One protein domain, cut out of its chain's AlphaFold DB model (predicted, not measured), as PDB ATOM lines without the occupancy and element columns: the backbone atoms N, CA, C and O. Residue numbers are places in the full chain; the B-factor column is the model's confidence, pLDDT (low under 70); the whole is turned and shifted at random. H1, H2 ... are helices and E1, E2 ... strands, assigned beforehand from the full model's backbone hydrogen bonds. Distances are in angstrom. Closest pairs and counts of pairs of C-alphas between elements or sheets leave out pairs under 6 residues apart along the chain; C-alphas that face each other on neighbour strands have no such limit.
ATOM      1  N   LEU A 299      52.572  -3.417 -23.745       72.56
ATOM      2  CA  LEU A 299      52.332  -1.988 -23.473       72.56
ATOM      3  C   LEU A 299      51.702  -1.760 -22.092       72.56
ATOM      4  O   LEU A 299      52.058  -0.806 -21.393       72.56
ATOM      5  N   PHE A 300      50.764  -2.619 -21.695       75.50
ATOM      6  CA  PHE A 300      50.191  -2.609 -20.353       75.50
ATOM      7  C   PHE A 300      51.258  -2.923 -19.299       75.50
ATOM      8  O   PHE A 300      51.383  -2.177 -18.326       75.50
ATOM      9  N   GLN A 301      52.082  -3.946 -19.540       74.12
ATOM     10  CA  GLN A 301      53.243  -4.290 -18.722       74.12
ATOM     11  C   GLN A 301      54.196  -3.109 -18.604       74.12
ATOM     12  O   GLN A 301      54.548  -2.740 -17.493       74.12
ATOM     13  N   LYS A 302      54.521  -2.434 -19.710       78.06
ATOM     14  CA  LYS A 302      55.384  -1.247 -19.725       78.06
ATOM     15  C   LYS A 302      54.789  -0.079 -18.934       78.06
ATOM     16  O   LYS A 302      55.513   0.584 -18.197       78.06
ATOM     17  N   LYS A 303      53.477   0.179 -19.033       80.25
ATOM     18  CA  LYS A 303      52.791   1.209 -18.225       80.25
ATOM     19  C   LYS A 303      52.778   0.857 -16.739       80.25
ATOM     20  O   LYS A 303      52.997   1.738 -15.911       80.25
ATOM     21  N   LEU A 304      52.523  -0.404 -16.396       80.19
ATOM     22  CA  LEU A 304      52.582  -0.879 -15.016       80.19
ATOM     23  C   LEU A 304      54.008  -0.818 -14.469       80.19
ATOM     24  O   LEU A 304      54.195  -0.292 -13.382       80.19
ATOM     25  N   GLN A 305      55.001  -1.261 -15.234       77.56
ATOM     26  CA  GLN A 305      56.418  -1.183 -14.891       77.56
ATOM     27  C   GLN A 305      56.874   0.272 -14.722       77.56
ATOM     28  O   GLN A 305      57.573   0.581 -13.769       77.56
ATOM     29  N   GLY A 306      56.397   1.198 -15.560       76.19
ATOM     30  CA  GLY A 306      56.645   2.634 -15.388       76.19
ATOM     31  C   GLY A 306      55.992   3.236 -14.136       76.19
ATOM     32  O   GLY A 306      56.458   4.246 -13.623       76.19
ATOM     33  N   LEU A 307      54.930   2.625 -13.603       76.25
ATOM     34  CA  LEU A 307      54.413   2.972 -12.274       76.25
ATOM     35  C   LEU A 307      55.170   2.273 -11.142       76.25
ATOM     36  O   LEU A 307      55.038   2.669  -9.986       76.25
ATOM     37  N   LEU A 308      55.913   1.220 -11.457       72.19
ATOM     38  CA  LEU A 308      56.468   0.260 -10.520       72.19
ATOM     39  C   LEU A 308      57.965   0.116 -10.751       72.19
ATOM     40  O   LEU A 308      58.436  -0.873 -11.300       72.19
ATOM     41  N   GLU A 309      58.740   1.081 -10.278       65.44
ATOM     42  CA  GLU A 309      60.188   1.001 -10.472       65.44
ATOM     43  C   GLU A 309      60.848  -0.027  -9.532       65.44
ATOM     44  O   GLU A 309      61.902  -0.551  -9.879       65.44
ATOM     45  N   LYS A 310      60.234  -0.379  -8.379       60.44
ATOM     46  CA  LYS A 310      60.710  -1.426  -7.427       60.44
ATOM     47  C   LYS A 310      59.592  -2.116  -6.596       60.44
ATOM     48  O   LYS A 310      59.852  -2.610  -5.498       60.44
ATOM     49  N   GLY A 311      58.337  -2.120  -7.062       66.69
ATOM     50  CA  GLY A 311      57.154  -2.682  -6.370       66.69
ATOM     51  C   GLY A 311      56.409  -3.690  -7.253       66.69
ATOM     52  O   GLY A 311      56.330  -3.472  -8.451       66.69
ATOM     53  N   GLY A 312      55.898  -4.794  -6.714       75.62
ATOM     54  CA  GLY A 312      55.337  -5.896  -7.504       75.62
ATOM     55  C   GLY A 312      53.820  -5.817  -7.706       75.62
ATOM     56  O   GLY A 312      53.083  -5.355  -6.831       75.62
ATOM     57  N   VAL A 313      53.331  -6.308  -8.846       81.81
ATOM     58  CA  VAL A 313      51.908  -6.489  -9.173       81.81
ATOM     59  C   VAL A 313      51.701  -7.796  -9.917       81.81
ATOM     60  O   VAL A 313      52.367  -8.059 -10.910       81.81
ATOM     61  N   ALA A 314      50.737  -8.587  -9.466       78.81
ATOM     62  CA  ALA A 314      50.317  -9.813 -10.111       78.81
ATOM     63  C   ALA A 314      48.799  -9.879 -10.224       78.81
ATOM     64  O   ALA A 314      48.081  -9.488  -9.300       78.81
ATOM     65  N   VAL A 315      48.294 -10.395 -11.336       73.12
ATOM     66  CA  VAL A 315      46.860 -10.588 -11.559       73.12
ATOM     67  C   VAL A 315      46.649 -11.973 -12.167       73.12
ATOM     68  O   VAL A 315      47.464 -12.439 -12.948       73.12
ATOM     69  N   GLY A 316      45.570 -12.662 -11.796       63.25
ATOM     70  CA  GLY A 316      45.258 -13.983 -12.343       63.25
ATOM     71  C   GLY A 316      45.985 -15.138 -11.650       63.25
ATOM     72  O   GLY A 316      46.581 -14.972 -10.590       63.25
ATOM     73  N   LYS A 317      45.840 -16.343 -12.214       55.50
ATOM     74  CA  LYS A 317      46.448 -17.566 -11.666       55.50
ATOM     75  C   LYS A 317      47.925 -17.659 -12.050       55.50
ATOM     76  O   LYS A 317      48.268 -17.268 -13.158       55.50
ATOM     77  N   ALA A 318      48.765 -18.252 -11.203       48.59
ATOM     78  CA  ALA A 318      50.202 -18.426 -11.444       48.59
ATOM     79  C   ALA A 318      50.522 -19.206 -12.739       48.59
ATOM     80  O   ALA A 318      51.607 -19.059 -13.292       48.59
ATOM     81  N   THR A 319      49.570 -20.006 -13.235       44.81
ATOM     82  CA  THR A 319      49.684 -20.786 -14.478       44.81
ATOM     83  C   THR A 319      49.113 -20.086 -15.716       44.81
ATOM     84  O   THR A 319      49.261 -20.614 -16.813       44.81
ATOM     85  N   ASN A 320      48.431 -18.943 -15.568       48.47
ATOM     86  CA  ASN A 320      47.905 -18.169 -16.691       48.47
ATOM     87  C   ASN A 320      48.787 -16.918 -16.859       48.47
ATOM     88  O   ASN A 320      48.887 -16.147 -15.905       48.47
ATOM     89  N   PRO A 321      49.425 -16.677 -18.018       46.84
ATOM     90  CA  PRO A 321      50.431 -15.622 -18.213       46.84
ATOM     91  C   PRO A 321      49.886 -14.184 -18.152       46.84
ATOM     92  O   PRO A 321      50.582 -13.239 -18.525       46.84
ATOM     93  N   ASP A 322      48.677 -13.987 -17.630       56.97
ATOM     94  CA  ASP A 322      48.011 -12.700 -17.500       56.97
ATOM     95  C   ASP A 322      48.565 -11.874 -16.316       56.97
ATOM     96  O   ASP A 322      47.831 -11.310 -15.511       56.97
ATOM     97  N   TYR A 323      49.879 -11.642 -16.362       66.44
ATOM     98  CA  TYR A 323      50.622 -10.512 -15.798       66.44
ATOM     99  C   TYR A 323      51.105 -10.637 -14.348       66.44
ATOM    100  O   TYR A 323      50.470 -10.179 -13.399       66.44
ATOM    101  N   LEU A 324      52.340 -11.127 -14.228       70.88
ATOM    102  CA  LEU A 324      53.248 -10.969 -13.092       70.88
ATOM    103  C   LEU A 324      54.302  -9.902 -13.428       70.88
ATOM    104  O   LEU A 324      55.035 -10.043 -14.404       70.88
ATOM    105  N   LEU A 325      54.388  -8.837 -12.635       72.88
ATOM    106  CA  LEU A 325      55.309  -7.717 -12.830       72.88
ATOM    107  C   LEU A 325      56.015  -7.363 -11.529       72.88
ATOM    108  O   LEU A 325      55.377  -7.180 -10.498       72.88
ATOM    109  N   GLY A 326      57.335  -7.211 -11.601       67.19
ATOM    110  CA  GLY A 326      58.189  -7.093 -10.425       67.19
ATOM    111  C   GLY A 326      58.493  -8.469  -9.834       67.19
ATOM    112  O   GLY A 326      57.598  -9.201  -9.419       67.19
ATOM    113  N   SER A 327      59.773  -8.827  -9.819       62.53
ATOM    114  CA  SER A 327      60.285  -9.983  -9.090       62.53
ATOM    115  C   SER A 327      60.860  -9.508  -7.760       62.53
ATOM    116  O   SER A 327      61.527  -8.474  -7.687       62.53
ATOM    117  N   GLY A 328      60.573 -10.239  -6.688       76.88
ATOM    118  CA  GLY A 328      61.175  -9.974  -5.391       76.88
ATOM    119  C   GLY A 328      60.254 -10.244  -4.219       76.88
ATOM    120  O   GLY A 328      59.073 -10.569  -4.370       76.88
ATOM    121  N   SER A 329      60.843 -10.052  -3.047       87.06
ATOM    122  CA  SER A 329      60.171 -10.217  -1.776       87.06
ATOM    123  C   SER A 329      59.660  -8.890  -1.242       87.06
ATOM    124  O   SER A 329      60.361  -7.871  -1.251       87.06
ATOM    125  N   TYR A 330      58.424  -8.895  -0.756       91.75
ATOM    126  CA  TYR A 330      57.726  -7.688  -0.337       91.75
ATOM    127  C   TYR A 330      57.230  -7.813   1.092       91.75
ATOM    128  O   TYR A 330      56.788  -8.874   1.518       91.75
ATOM    129  N   ILE A 331      57.229  -6.697   1.822       94.00
ATOM    130  CA  ILE A 331      56.642  -6.654   3.160       94.00
ATOM    131  C   ILE A 331      55.123  -6.719   2.986       94.00
ATOM    132  O   ILE A 331      54.553  -5.757   2.464       94.00
ATOM    133  N   PRO A 332      54.430  -7.784   3.433       94.94
ATOM    134  CA  PRO A 332      52.996  -7.934   3.191       94.94
ATOM    135  C   PRO A 332      52.166  -6.886   3.943       94.94
ATOM    136  O   PRO A 332      51.057  -6.536   3.535       94.94
ATOM    137  N   ALA A 333      52.696  -6.303   5.021       95.25
ATOM    138  CA  ALA A 333      51.903  -5.473   5.919       95.25
ATOM    139  C   ALA A 333      50.624  -6.229   6.354       95.25
ATOM    140  O   ALA A 333      50.570  -7.458   6.360       95.25
ATOM    141  N   HIS A 597      58.409 -10.996   4.914       95.00
ATOM    142  CA  HIS A 597      58.449 -10.881   3.474       95.00
ATOM    143  C   HIS A 597      57.730 -12.052   2.822       95.00
ATOM    144  O   HIS A 597      57.650 -13.143   3.380       95.00
ATOM    145  N   ILE A 598      57.164 -11.795   1.657       95.06
ATOM    146  CA  ILE A 598      56.576 -12.813   0.805       95.06
ATOM    147  C   ILE A 598      56.734 -12.374  -0.638       95.06
ATOM    148  O   ILE A 598      56.541 -11.199  -0.976       95.06
ATOM    149  N   ASP A 599      57.101 -13.327  -1.474       91.81
ATOM    150  CA  ASP A 599      57.244 -13.107  -2.893       91.81
ATOM    151  C   ASP A 599      55.877 -12.915  -3.538       91.81
ATOM    152  O   ASP A 599      54.843 -13.437  -3.106       91.81
ATOM    153  N   LEU A 600      55.872 -12.146  -4.618       88.69
ATOM    154  CA  LEU A 600      54.647 -11.804  -5.320       88.69
ATOM    155  C   LEU A 600      53.901 -13.051  -5.836       88.69
ATOM    156  O   LEU A 600      52.687 -13.166  -5.663       88.69
ATOM    157  N   GLN A 601      54.636 -14.004  -6.420       86.50
ATOM    158  CA  GLN A 601      54.093 -15.285  -6.892       86.50
ATOM    159  C   GLN A 601      53.600 -16.158  -5.734       86.50
ATOM    160  O   GLN A 601      52.552 -16.795  -5.833       86.50
ATOM    161  N   ALA A 602      54.312 -16.140  -4.611       92.06
ATOM    162  CA  ALA A 602      53.941 -16.888  -3.421       92.06
ATOM    163  C   ALA A 602      52.619 -16.391  -2.822       92.06
ATOM    164  O   ALA A 602      51.749 -17.187  -2.474       92.06
ATOM    165  N   MET A 603      52.403 -15.073  -2.789       93.50
ATOM    166  CA  MET A 603      51.111 -14.518  -2.382       93.50
ATOM    167  C   MET A 603      49.981 -14.876  -3.364       93.50
ATOM    168  O   MET A 603      48.843 -15.050  -2.933       93.50
ATOM    169  N   LEU A 604      50.253 -15.014  -4.667       90.25
ATOM    170  CA  LEU A 604      49.240 -15.513  -5.603       90.25
ATOM    171  C   LEU A 604      48.841 -16.959  -5.297       90.25
ATOM    172  O   LEU A 604      47.647 -17.227  -5.198       90.25
ATOM    173  N   LYS A 605      49.811 -17.855  -5.067       91.56
ATOM    174  CA  LYS A 605      49.543 -19.245  -4.650       91.56
ATOM    175  C   LYS A 605      48.703 -19.295  -3.368       91.56
ATOM    176  O   LYS A 605      47.733 -20.045  -3.283       91.56
ATOM    177  N   VAL A 606      48.999 -18.422  -2.398       95.31
ATOM    178  CA  VAL A 606      48.174 -18.252  -1.188       95.31
ATOM    179  C   VAL A 606      46.727 -17.894  -1.538       95.31
ATOM    180  O   VAL A 606      45.806 -18.457  -0.954       95.31
ATOM    181  N   LEU A 607      46.494 -16.962  -2.466       94.75
ATOM    182  CA  LEU A 607      45.136 -16.590  -2.878       94.75
ATOM    183  C   LEU A 607      44.432 -17.693  -3.672       94.75
ATOM    184  O   LEU A 607      43.212 -17.820  -3.587       94.75
ATOM    185  N   GLU A 608      45.156 -18.489  -4.446       92.62
ATOM    186  CA  GLU A 608      44.583 -19.650  -5.128       92.62
ATOM    187  C   GLU A 608      44.094 -20.683  -4.116       92.62
ATOM    188  O   GLU A 608      42.930 -21.083  -4.178       92.62
ATOM    189  N   TYR A 609      44.931 -21.014  -3.128       95.56
ATOM    190  CA  TYR A 609      44.546 -21.872  -2.011       95.56
ATOM    191  C   TYR A 609      43.363 -21.279  -1.228       95.56
ATOM    192  O   TYR A 609      42.385 -21.961  -0.942       95.56
ATOM    193  N   ALA A 610      43.393 -19.974  -0.945       96.38
ATOM    194  CA  ALA A 610      42.365 -19.291  -0.165       96.38
ATOM    195  C   ALA A 610      41.039 -19.044  -0.922       96.38
ATOM    196  O   ALA A 610      40.107 -18.460  -0.360       96.38
ATOM    197  N   ALA A 611      40.912 -19.463  -2.186       94.62
ATOM    198  CA  ALA A 611      39.733 -19.192  -3.011       94.62
ATOM    199  C   ALA A 611      38.391 -19.702  -2.426       94.62
ATOM    200  O   ALA A 611      37.381 -18.994  -2.589       94.62
ATOM    201  N   PRO A 612      38.320 -20.857  -1.728       96.44
ATOM    202  CA  PRO A 612      37.119 -21.273  -0.998       96.44
ATOM    203  C   PRO A 612      36.759 -20.299   0.133       96.44
ATOM    204  O   PRO A 612      35.587 -19.976   0.331       96.44
ATOM    205  N   TYR A 613      37.768 -19.724   0.790       96.69
ATOM    206  CA  TYR A 613      37.628 -18.814   1.926       96.69
ATOM    207  C   TYR A 613      37.354 -17.355   1.547       96.69
ATOM    208  O   TYR A 613      37.058 -16.552   2.428       96.69
ATOM    209  N   LYS A 614      37.394 -16.971   0.262       95.44
ATOM    210  CA  LYS A 614      37.287 -15.565  -0.202       95.44
ATOM    211  C   LYS A 614      36.167 -14.734   0.441       95.44
ATOM    212  O   LYS A 614      36.317 -13.527   0.620       95.44
ATOM    213  N   ASN A 615      35.051 -15.360   0.820       95.62
ATOM    214  CA  ASN A 615      33.905 -14.679   1.423       95.62
ATOM    215  C   ASN A 615      34.198 -14.108   2.821       95.62
ATOM    216  O   ASN A 615      33.477 -13.211   3.255       95.62
ATOM    217  N   ILE A 616      35.269 -14.526   3.506       96.00
ATOM    218  CA  ILE A 616      35.707 -13.879   4.757       96.00
ATOM    219  C   ILE A 616      36.117 -12.412   4.543       96.00
ATOM    220  O   ILE A 616      36.054 -11.620   5.478       96.00
ATOM    221  N   LEU A 617      36.473 -12.029   3.309       95.94
ATOM    222  CA  LEU A 617      36.824 -10.656   2.928       95.94
ATOM    223  C   LEU A 617      35.596  -9.766   2.676       95.94
ATOM    224  O   LEU A 617      35.745  -8.554   2.549       95.94
ATOM    225  N   SER A 618      34.386 -10.333   2.622       92.06
ATOM    226  CA  SER A 618      33.146  -9.567   2.407       92.06
ATOM    227  C   SER A 618      32.827  -8.594   3.546       92.06
ATOM    228  O   SER A 618      32.073  -7.645   3.346       92.06
ATOM    229  N   SER A 619      33.419  -8.793   4.731       88.38
ATOM    230  CA  SER A 619      33.261  -7.896   5.879       88.38
ATOM    231  C   SER A 619      34.024  -6.572   5.736       88.38
ATOM    232  O   SER A 619      33.799  -5.659   6.534       88.38
ATOM    233  N   ILE A 620      34.927  -6.464   4.756       90.94
ATOM    234  CA  ILE A 620      35.772  -5.289   4.529       90.94
ATOM    235  C   ILE A 620      34.991  -4.228   3.743       90.94
ATOM    236  O   ILE A 620      34.359  -4.521   2.727       90.94
ATOM    237  N   ASP A 621      35.069  -2.975   4.199       83.94
ATOM    238  CA  ASP A 621      34.410  -1.843   3.547       83.94
ATOM    239  C   ASP A 621      34.962  -1.599   2.129       83.94
ATOM    240  O   ASP A 621      36.159  -1.387   1.911       83.94
ATOM    241  N   GLN A 622      34.050  -1.576   1.158       83.69
ATOM    242  CA  GLN A 622      34.322  -1.336  -0.257       83.69
ATOM    243  C   GLN A 622      34.829   0.089  -0.535       83.69
ATOM    244  O   GLN A 622      35.454   0.341  -1.568       83.69
ATOM    245  N   SER A 623      34.623   1.028   0.395       80.81
ATOM    246  CA  SER A 623      35.121   2.403   0.294       80.81
ATOM    247  C   SER A 623      36.648   2.480   0.126       80.81
ATOM    248  O   SER A 623      37.158   3.420  -0.492       80.81
ATOM    249  N   HIS A 624      37.383   1.457   0.572       76.31
ATOM    250  CA  HIS A 624      38.831   1.339   0.394       76.31
ATOM    251  C   HIS A 624      39.259   1.200  -1.080       76.31
ATOM    252  O   HIS A 624      40.419   1.461  -1.410       76.31
ATOM    253  N   PHE A 625      38.328   0.844  -1.972       81.38
ATOM    254  CA  PHE A 625      38.574   0.557  -3.387       81.38
ATOM    255  C   PHE A 625      37.930   1.576  -4.339       81.38
ATOM    256  O   PHE A 625      37.830   1.328  -5.540       81.38
ATOM    257  N   ARG A 626      37.554   2.766  -3.841       76.31
ATOM    258  CA  ARG A 626      36.953   3.858  -4.641       76.31
ATOM    259  C   ARG A 626      37.749   4.240  -5.898       76.31
ATOM    260  O   ARG A 626      37.161   4.753  -6.842       76.31
ATOM    261  N   SER A 627      39.062   3.999  -5.945       72.06
ATOM    262  CA  SER A 627      39.870   4.229  -7.153       72.06
ATOM    263  C   SER A 627      39.428   3.374  -8.343       72.06
ATOM    264  O   SER A 627      39.524   3.846  -9.467       72.06
ATOM    265  N   LEU A 628      38.900   2.166  -8.109       68.56
ATOM    266  CA  LEU A 628      38.321   1.323  -9.159       68.56
ATOM    267  C   LEU A 628      36.995   1.887  -9.676       68.56
ATOM    268  O   LEU A 628      36.739   1.833 -10.874       68.56
ATOM    269  N   ALA A 629      36.178   2.489  -8.807       63.91
ATOM    270  CA  ALA A 629      34.918   3.118  -9.209       63.91
ATOM    271  C   ALA A 629      35.132   4.301 -10.175       63.91
ATOM    272  O   ALA A 629      34.287   4.568 -11.024       63.91
ATOM    273  N   LYS A 630      36.295   4.969 -10.105       66.50
ATOM    274  CA  LYS A 630      36.674   6.049 -11.033       66.50
ATOM    275  C   LYS A 630      36.917   5.577 -12.473       66.50
ATOM    276  O   LYS A 630      36.954   6.418 -13.361       66.50
ATOM    277  N   SER A 631      37.039   4.268 -12.717       65.94
ATOM    278  CA  SER A 631      37.138   3.702 -14.073       65.94
ATOM    279  C   SER A 631      35.806   3.714 -14.844       65.94
ATOM    280  O   SER A 631      35.764   3.296 -15.998       65.94
ATOM    281  N   GLY A 632      34.703   4.139 -14.211       62.22
ATOM    282  CA  GLY A 632      33.361   4.139 -14.806       62.22
ATOM    283  C   GLY A 632      32.701   2.755 -14.873       62.22
ATOM    284  O   GLY A 632      31.545   2.646 -15.273       62.22
ATOM    285  N   LYS A 633      33.399   1.693 -14.451       67.44
ATOM    286  CA  LYS A 633      32.917   0.305 -14.483       67.44
ATOM    287  C   LYS A 633      32.487  -0.171 -13.088       67.44
ATOM    288  O   LYS A 633      33.144   0.120 -12.087       67.44
ATOM    289  N   LYS A 634      31.383  -0.931 -13.010       69.69
ATOM    290  CA  LYS A 634      30.893  -1.544 -11.758       69.69
ATOM    291  C   LYS A 634      31.708  -2.799 -11.429       69.69
ATOM    292  O   LYS A 634      31.343  -3.905 -11.810       69.69
ATOM    293  N   TRP A 635      32.810  -2.613 -10.714       76.31
ATOM    294  CA  TRP A 635      33.647  -3.703 -10.216       76.31
ATOM    295  C   TRP A 635      33.112  -4.290  -8.906       76.31
ATOM    296  O   TRP A 635      32.652  -3.546  -8.039       76.31
ATOM    297  N   LYS A 636      33.242  -5.612  -8.727       86.06
ATOM    298  CA  LYS A 636      33.148  -6.252  -7.405       86.06
ATOM    299  C   LYS A 636      34.522  -6.746  -6.976       86.06
ATOM    300  O   LYS A 636      35.228  -7.378  -7.760       86.06
ATOM    301  N   ILE A 637      34.883  -6.452  -5.732       88.38
ATOM    302  CA  ILE A 637      36.195  -6.745  -5.161       88.38
ATOM    303  C   ILE A 637      36.042  -7.321  -3.754       88.38
ATOM    304  O   ILE A 637      35.238  -6.854  -2.948       88.38
ATOM    305  N   LEU A 638      36.840  -8.342  -3.463       93.38
ATOM    306  CA  LEU A 638      36.990  -8.942  -2.143       93.38
ATOM    307  C   LEU A 638      38.477  -8.926  -1.818       93.38
ATOM    308  O   LEU A 638      39.212  -9.760  -2.333       93.38
ATOM    309  N   ALA A 639      38.953  -7.958  -1.034       93.69
ATOM    310  CA  ALA A 639      40.392  -7.785  -0.845       93.69
ATOM    311  C   ALA A 639      40.778  -7.229   0.524       93.69
ATOM    312  O   ALA A 639      40.050  -6.443   1.129       93.69
ATOM    313  N   LYS A 640      41.979  -7.597   0.981       95.19
ATOM    314  CA  LYS A 640      42.612  -7.072   2.189       95.19
ATOM    315  C   LYS A 640      43.682  -6.050   1.827       95.19
ATOM    316  O   LYS A 640      44.595  -6.321   1.050       95.19
ATOM    317  N   THR A 641      43.608  -4.877   2.451       92.06
ATOM    318  CA  THR A 641      44.650  -3.850   2.348       92.06
ATOM    319  C   THR A 641      45.758  -4.069   3.378       92.06
ATOM    320  O   THR A 641      45.503  -4.468   4.519       92.06
ATOM    321  N   GLY A 642      46.990  -3.738   3.004       91.50
ATOM    322  CA  GLY A 642      48.143  -3.659   3.899       91.50
ATOM    323  C   GLY A 642      48.779  -2.278   3.812       91.50
ATOM    324  O   GLY A 642      48.991  -1.765   2.718       91.50
ATOM    325  N   THR A 643      49.057  -1.617   4.934       89.69
ATOM    326  CA  THR A 643      49.735  -0.312   4.901       89.69
ATOM    327  C   THR A 643      50.676  -0.163   6.083       89.69
ATOM    328  O   THR A 643      50.266  -0.304   7.228       89.69
ATOM    329  N   LEU A 644      51.931   0.173   5.792       90.19
ATOM    330  CA  LEU A 644      52.917   0.652   6.764       90.19
ATOM    331  C   LEU A 644      53.554   1.938   6.218       90.19
ATOM    332  O   LEU A 644      53.199   2.438   5.143       90.19
ATOM    333  N   ARG A 645      54.495   2.547   6.948       88.12
ATOM    334  CA  ARG A 645      55.324   3.625   6.377       88.12
ATOM    335  C   ARG A 645      56.038   3.078   5.134       88.12
ATOM    336  O   ARG A 645      56.743   2.080   5.272       88.12
ATOM    337  N   ARG A 646      55.850   3.708   3.967       86.94
ATOM    338  CA  ARG A 646      56.421   3.271   2.675       86.94
ATOM    339  C   ARG A 646      56.021   1.846   2.239       86.94
ATOM    340  O   ARG A 646      56.786   1.214   1.532       86.94
ATOM    341  N   VAL A 647      54.876   1.315   2.672       89.44
ATOM    342  CA  VAL A 647      54.331   0.033   2.171       89.44
ATOM    343  C   VAL A 647      52.836   0.207   1.939       89.44
ATOM    344  O   VAL A 647      52.158   0.768   2.807       89.44
ATOM    345  N   SER A 648      52.332  -0.235   0.792       89.69
ATOM    346  CA  SER A 648      50.941  -0.065   0.370       89.69
ATOM    347  C   SER A 648      50.505  -1.232  -0.514       89.69
ATOM    348  O   SER A 648      50.820  -1.287  -1.698       89.69
ATOM    349  N   ASN A 649      49.753  -2.160   0.068       91.56
ATOM    350  CA  ASN A 649      49.412  -3.433  -0.553       91.56
ATOM    351  C   ASN A 649      47.897  -3.624  -0.643       91.56
ATOM    352  O   ASN A 649      47.140  -3.103   0.189       91.56
ATOM    353  N   VAL A 650      47.464  -4.417  -1.619       91.88
ATOM    354  CA  VAL A 650      46.110  -4.974  -1.740       91.88
ATOM    355  C   VAL A 650      46.228  -6.385  -2.278       91.88
ATOM    356  O   VAL A 650      46.860  -6.584  -3.306       91.88
ATOM    357  N   VAL A 651      45.600  -7.346  -1.616       93.75
ATOM    358  CA  VAL A 651      45.546  -8.736  -2.091       93.75
ATOM    359  C   VAL A 651      44.113  -9.233  -2.001       93.75
ATOM    360  O   VAL A 651      43.412  -8.886  -1.047       93.75
ATOM    361  N   GLY A 652      43.653 -10.017  -2.969       93.75
ATOM    362  CA  GLY A 652      42.298 -10.555  -2.942       93.75
ATOM    363  C   GLY A 652      41.799 -10.983  -4.307       93.75
ATOM    364  O   GLY A 652      42.560 -11.502  -5.110       93.75
ATOM    365  N   TYR A 653      40.515 -10.756  -4.570       91.75
ATOM    366  CA  TYR A 653      39.833 -11.216  -5.772       91.75
ATOM    367  C   TYR A 653      39.051 -10.088  -6.437       91.75
ATOM    368  O   TYR A 653      38.392  -9.288  -5.766       91.75
ATOM    369  N   LEU A 654      39.094 -10.065  -7.763       87.75
ATOM    370  CA  LEU A 654      38.277  -9.213  -8.621       87.75
ATOM    371  C   LEU A 654      37.286 -10.083  -9.386       87.75
ATOM    372  O   LEU A 654      37.647 -11.158  -9.864       87.75
ATOM    373  N   GLN A 655      36.040  -9.628  -9.497       85.75
ATOM    374  CA  GLN A 655      35.048 -10.294 -10.334       85.75
ATOM    375  C   GLN A 655      35.146  -9.785 -11.779       85.75
ATOM    376  O   GLN A 655      35.055  -8.579 -12.009       85.75
ATOM    377  N   THR A 656      35.303 -10.697 -12.738       76.75
ATOM    378  CA  THR A 656      35.320 -10.401 -14.179       76.75
ATOM    379  C   THR A 656      33.909 -10.148 -14.715       76.75
ATOM    380  O   THR A 656      32.908 -10.423 -14.043       76.75
ATOM    381  N   ARG A 657      33.801  -9.674 -15.965       73.62
ATOM    382  CA  ARG A 657      32.511  -9.502 -16.657       73.62
ATOM    383  C   ARG A 657      31.695 -10.800 -16.727       73.62
ATOM    384  O   ARG A 657      30.474 -10.756 -16.584       73.62
ATOM    385  N   ASN A 658      32.370 -11.943 -16.837       78.75
ATOM    386  CA  ASN A 658      31.753 -13.274 -16.857       78.75
ATOM    387  C   ASN A 658      31.380 -13.786 -15.451       78.75
ATOM    388  O   ASN A 658      31.038 -14.950 -15.284       78.75
ATOM    389  N   LYS A 659      31.422 -12.917 -14.430       83.00
ATOM    390  CA  LYS A 659      31.124 -13.208 -13.017       83.00
ATOM    391  C   LYS A 659      32.112 -14.162 -12.334       83.00
ATOM    392  O   LYS A 659      31.869 -14.552 -11.189       83.00
ATOM    393  N   GLU A 660      33.246 -14.463 -12.961       84.12
ATOM    394  CA  GLU A 660      34.311 -15.269 -12.364       84.12
ATOM    395  C   GLU A 660      35.155 -14.445 -11.391       84.12
ATOM    396  O   GLU A 660      35.480 -13.293 -11.663       84.12
ATOM    397  N   TRP A 661      35.559 -15.037 -10.266       87.44
ATOM    398  CA  TRP A 661      36.494 -14.406  -9.333       87.44
ATOM    399  C   TRP A 661      37.930 -14.782  -9.693       87.44
ATOM    400  O   TRP A 661      38.280 -15.962  -9.678       87.44
ATOM    401  N   LYS A 662      38.769 -13.786  -9.985       85.50
ATOM    402  CA  LYS A 662      40.199 -13.971 -10.267       85.50
ATOM    403  C   LYS A 662      41.040 -13.375  -9.138       85.50
ATOM    404  O   LYS A 662      40.732 -12.260  -8.703       85.50
ATOM    405  N   PRO A 663      42.065 -14.089  -8.642       90.12
ATOM    406  CA  PRO A 663      42.960 -13.548  -7.630       90.12
ATOM    407  C   PRO A 663      43.803 -12.404  -8.209       90.12
ATOM    408  O   PRO A 663      44.068 -12.352  -9.410       90.12
ATOM    409  N   PHE A 664      44.215 -11.473  -7.358       88.69
ATOM    410  CA  PHE A 664      45.162 -10.417  -7.694       88.69
ATOM    411  C   PHE A 664      45.954  -9.989  -6.454       88.69
ATOM    412  O   PHE A 664      45.454 -10.003  -5.323       88.69
ATOM    413  N   VAL A 665      47.192  -9.563  -6.678       90.94
ATOM    414  CA  VAL A 665      48.149  -9.126  -5.663       90.94
ATOM    415  C   VAL A 665      48.798  -7.832  -6.131       90.94
ATOM    416  O   VAL A 665      49.353  -7.741  -7.217       90.94
ATOM    417  N   ILE A 666      48.762  -6.810  -5.292       90.06
ATOM    418  CA  ILE A 666      49.473  -5.550  -5.486       90.06
ATOM    419  C   ILE A 666      50.300  -5.331  -4.229       90.06
ATOM    420  O   ILE A 666      49.737  -5.191  -3.140       90.06
ATOM    421  N   MET A 667      51.620  -5.292  -4.367       89.69
ATOM    422  CA  MET A 667      52.547  -5.082  -3.261       89.69
ATOM    423  C   MET A 667      53.529  -3.970  -3.597       89.69
ATOM    424  O   MET A 667      54.456  -4.144  -4.380       89.69
ATOM    425  N   VAL A 668      53.333  -2.803  -2.988       87.31
ATOM    426  CA  VAL A 668      54.139  -1.619  -3.289       87.31
ATOM    427  C   VAL A 668      54.945  -1.221  -2.067       87.31
ATOM    428  O   VAL A 668      54.393  -0.832  -1.036       87.31
ATOM    429  N   ASN A 669      56.266  -1.245  -2.211       80.06
ATOM    430  CA  ASN A 669      57.181  -0.580  -1.299       80.06
ATOM    431  C   ASN A 669      57.473   0.837  -1.836       80.06
ATOM    432  O   ASN A 669      57.513   1.062  -3.038       80.06
ATOM    433  N   GLN A 670      57.745   1.785  -0.944       71.94
ATOM    434  CA  GLN A 670      58.237   3.146  -1.204       71.94
ATOM    435  C   GLN A 670      57.211   4.214  -1.630       71.94
ATOM    436  O   GLN A 670      57.312   5.320  -1.097       71.94
ATOM    437  N   ASP A 671      56.176   3.912  -2.425       72.00
ATOM    438  CA  ASP A 671      55.128   4.891  -2.795       72.00
ATOM    439  C   ASP A 671      53.703   4.423  -2.419       72.00
ATOM    440  O   ASP A 671      53.239   3.337  -2.757       72.00
ATOM    441  N   ARG A 672      52.978   5.259  -1.661       65.50
ATOM    442  CA  ARG A 672      51.604   4.965  -1.213       65.50
ATOM    443  C   ARG A 672      50.551   5.246  -2.282       65.50
ATOM    444  O   ARG A 672      49.495   4.610  -2.252       65.50
ATOM    445  N   ASN A 673      50.821   6.175  -3.197       73.94
ATOM    446  CA  ASN A 673      49.857   6.635  -4.194       73.94
ATOM    447  C   ASN A 673      49.785   5.700  -5.411       73.94
ATOM    448  O   ASN A 673      48.762   5.666  -6.102       73.94
ATOM    449  N   THR A 674      50.817   4.885  -5.635       79.44
ATOM    450  CA  THR A 674      50.898   3.926  -6.747       79.44
ATOM    451  C   THR A 674      49.767   2.911  -6.725       79.44
ATOM    452  O   THR A 674      49.171   2.637  -7.762       79.44
ATOM    453  N   ARG A 675      49.400   2.410  -5.536       85.81
ATOM    454  CA  ARG A 675      48.329   1.416  -5.351       85.81
ATOM    455  C   ARG A 675      47.036   1.815  -6.062       85.81
ATOM    456  O   ARG A 675      46.436   1.004  -6.758       85.81
ATOM    457  N   GLY A 676      46.605   3.070  -5.905       80.56
ATOM    458  CA  GLY A 676      45.384   3.574  -6.537       80.56
ATOM    459  C   GLY A 676      45.494   3.680  -8.062       80.56
ATOM    460  O   GLY A 676      44.520   3.400  -8.759       80.56
ATOM    461  N   ARG A 677      46.677   4.040  -8.578       82.94
ATOM    462  CA  ARG A 677      46.962   4.136 -10.021       82.94
ATOM    463  C   ARG A 677      46.990   2.758 -10.683       82.94
ATOM    464  O   ARG A 677      46.365   2.583 -11.723       82.94
ATOM    465  N   ILE A 678      47.639   1.786 -10.040       83.56
ATOM    466  CA  ILE A 678      47.672   0.380 -10.464       83.56
ATOM    467  C   ILE A 678      46.257  -0.187 -10.505       83.56
ATOM    468  O   ILE A 678      45.850  -0.732 -11.525       83.56
ATOM    469  N   LEU A 679      45.485  -0.009  -9.424       81.94
ATOM    470  CA  LEU A 679      44.093  -0.454  -9.380       81.94
ATOM    471  C   LEU A 679      43.288   0.140 -10.540       81.94
ATOM    472  O   LEU A 679      42.583  -0.595 -11.216       81.94
ATOM    473  N   ASN A 680      43.428   1.439 -10.820       80.19
ATOM    474  CA  ASN A 680      42.736   2.061 -11.950       80.19
ATOM    475  C   ASN A 680      43.158   1.457 -13.307       80.19
ATOM    476  O   ASN A 680      42.304   1.154 -14.129       80.19
ATOM    477  N   LEU A 681      44.458   1.219 -13.530       79.19
ATOM    478  CA  LEU A 681      44.973   0.584 -14.755       79.19
ATOM    479  C   LEU A 681      44.448  -0.838 -14.958       79.19
ATOM    480  O   LEU A 681      44.015  -1.159 -16.067       79.19
ATOM    481  N   ILE A 682      44.460  -1.650 -13.895       77.94
ATOM    482  CA  ILE A 682      43.861  -2.991 -13.879       77.94
ATOM    483  C   ILE A 682      42.369  -2.874 -14.200       77.94
ATOM    484  O   ILE A 682      41.878  -3.552 -15.096       77.94
ATOM    485  N   GLY A 683      41.668  -1.942 -13.548       71.62
ATOM    486  CA  GLY A 683      40.254  -1.648 -13.786       71.62
ATOM    487  C   GLY A 683      39.917  -1.268 -15.237       71.62
ATOM    488  O   GLY A 683      38.809  -1.514 -15.714       71.62
ATOM    489  N   THR A 684      40.868  -0.694 -15.970       71.44
ATOM    490  CA  THR A 684      40.687  -0.360 -17.387       71.44
ATOM    491  C   THR A 684      40.946  -1.560 -18.305       71.44
ATOM    492  O   THR A 684      40.166  -1.759 -19.237       71.44
ATOM    493  N   HIS A 685      41.987  -2.363 -18.037       70.44
ATOM    494  CA  HIS A 685      42.481  -3.407 -18.955       70.44
ATOM    495  C   HIS A 685      41.922  -4.817 -18.691       70.44
ATOM    496  O   HIS A 685      41.691  -5.536 -19.651       70.44
ATOM    497  N   PHE A 686      41.648  -5.194 -17.435       64.50
ATOM    498  CA  PHE A 686      41.202  -6.548 -17.043       64.50
ATOM    499  C   PHE A 686      39.680  -6.728 -16.963       64.50
ATOM    500  O   PHE A 686      39.192  -7.771 -16.534       64.50
ATOM    501  N   TYR A 687      38.898  -5.685 -17.260       57.75
ATOM    502  CA  TYR A 687      37.436  -5.818 -17.232       57.75
ATOM    503  C   TYR A 687      36.903  -6.688 -18.371       57.75
ATOM    504  O   TYR A 687      35.854  -7.317 -18.223       57.75
TER     505      TYR A 687
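AT A GLANCE: This is residues 299 to 333 and 597 to 687 of the 688 residues of an uncharacterized protein of SAR324 cluster bacterium (UniProt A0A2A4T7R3). A sheet of four strands, E1, E5, E4 and E3, is the middle layer of three, with H2 and H3 covering one face and H4 and H5 the other. H1 lies side by side with H5, and a long unnamed stretch, residues 316 to 333, is tied by short pairings to E1 and E2. The printed part has 126 residues with five named helices and five named strands, in the order H1 E1 E2 H2 H3 H4 E3 E4 E5 H5, and the sheet, E1 - E5 - E4 - E3, is antiparallel throughout. The class is mixed, helices and strands; the whole is compact, with a radius of gyration of the C-alphas of 13.2 A and spans of 32 by 30 by 29 A.

IN THESE COORDINATES: The sheet holds E1, residues 312 to 315, E5, residues 661 to 669 and 26.1 A long, E4, residues 647 to 655 and 25.2 A, and E3, residues 637 to 644 and 21.8 A. E4 bends by 52 degrees at residue 652. E2 is residues 597 to 599. H1, residues 299 to 307, begins with C-alpha 299 at (52.332, -1.988, -23.473). H2 is residues 600 to 609, H3 residues 611 to 619 and H4 residues 622 to 629. H5, residues 674 to 685 and 16.5 A long, ends with C-alpha 685 at (42.481, -3.407, -18.955).

HOW THE PARTS SIT: E3, E4 and E5 form a meander, each strand the antiparallel neighbour of the one before, with N 640 and O 651 at 2.8 A and N 650 and O 666 at 2.8 A. Edge strand E1 is antiparallel to E5, with N 314 and O 665 at 2.8 A. H2 has a height over the sheet of 8.5 A; C-alphas 607 and 663 are its closest to E5, 6.0 A. On the same face, H3 runs across the strands, at 76 degrees to E3 on the local plane. On the opposite face, H5 runs along the strands, at 24 degrees to E5 on the local plane. H4 touches H5, the closest C-alphas being those of Leu 628 and Asn 680, 5.3 A. H1 touches H5 at a shallow tilt of 11 degrees, opposite ways, with C-alphas 307 and 674 closest, 6.6 A. E2 pairs with no named strand. In H1, H2 and H5 every O i to N i+4 pair is within hydrogen-bond range; H3 has 0 of 5, with 4 of 6 O i to N i+3 pairs, and H4 0 of 4, with 4 of 5.

THE WHOLE: The farthest C-alphas, those of Arg 645 and Asn 658, are 37.2 A apart. Residues 334 to 596 are not printed; C-alphas 333 and 597 are 8.8 A apart. Of the links printed whole, none is long. Mean pLDDT of the printed part is 80.9; residues under 70 include 316 to 323 and 628 to 634.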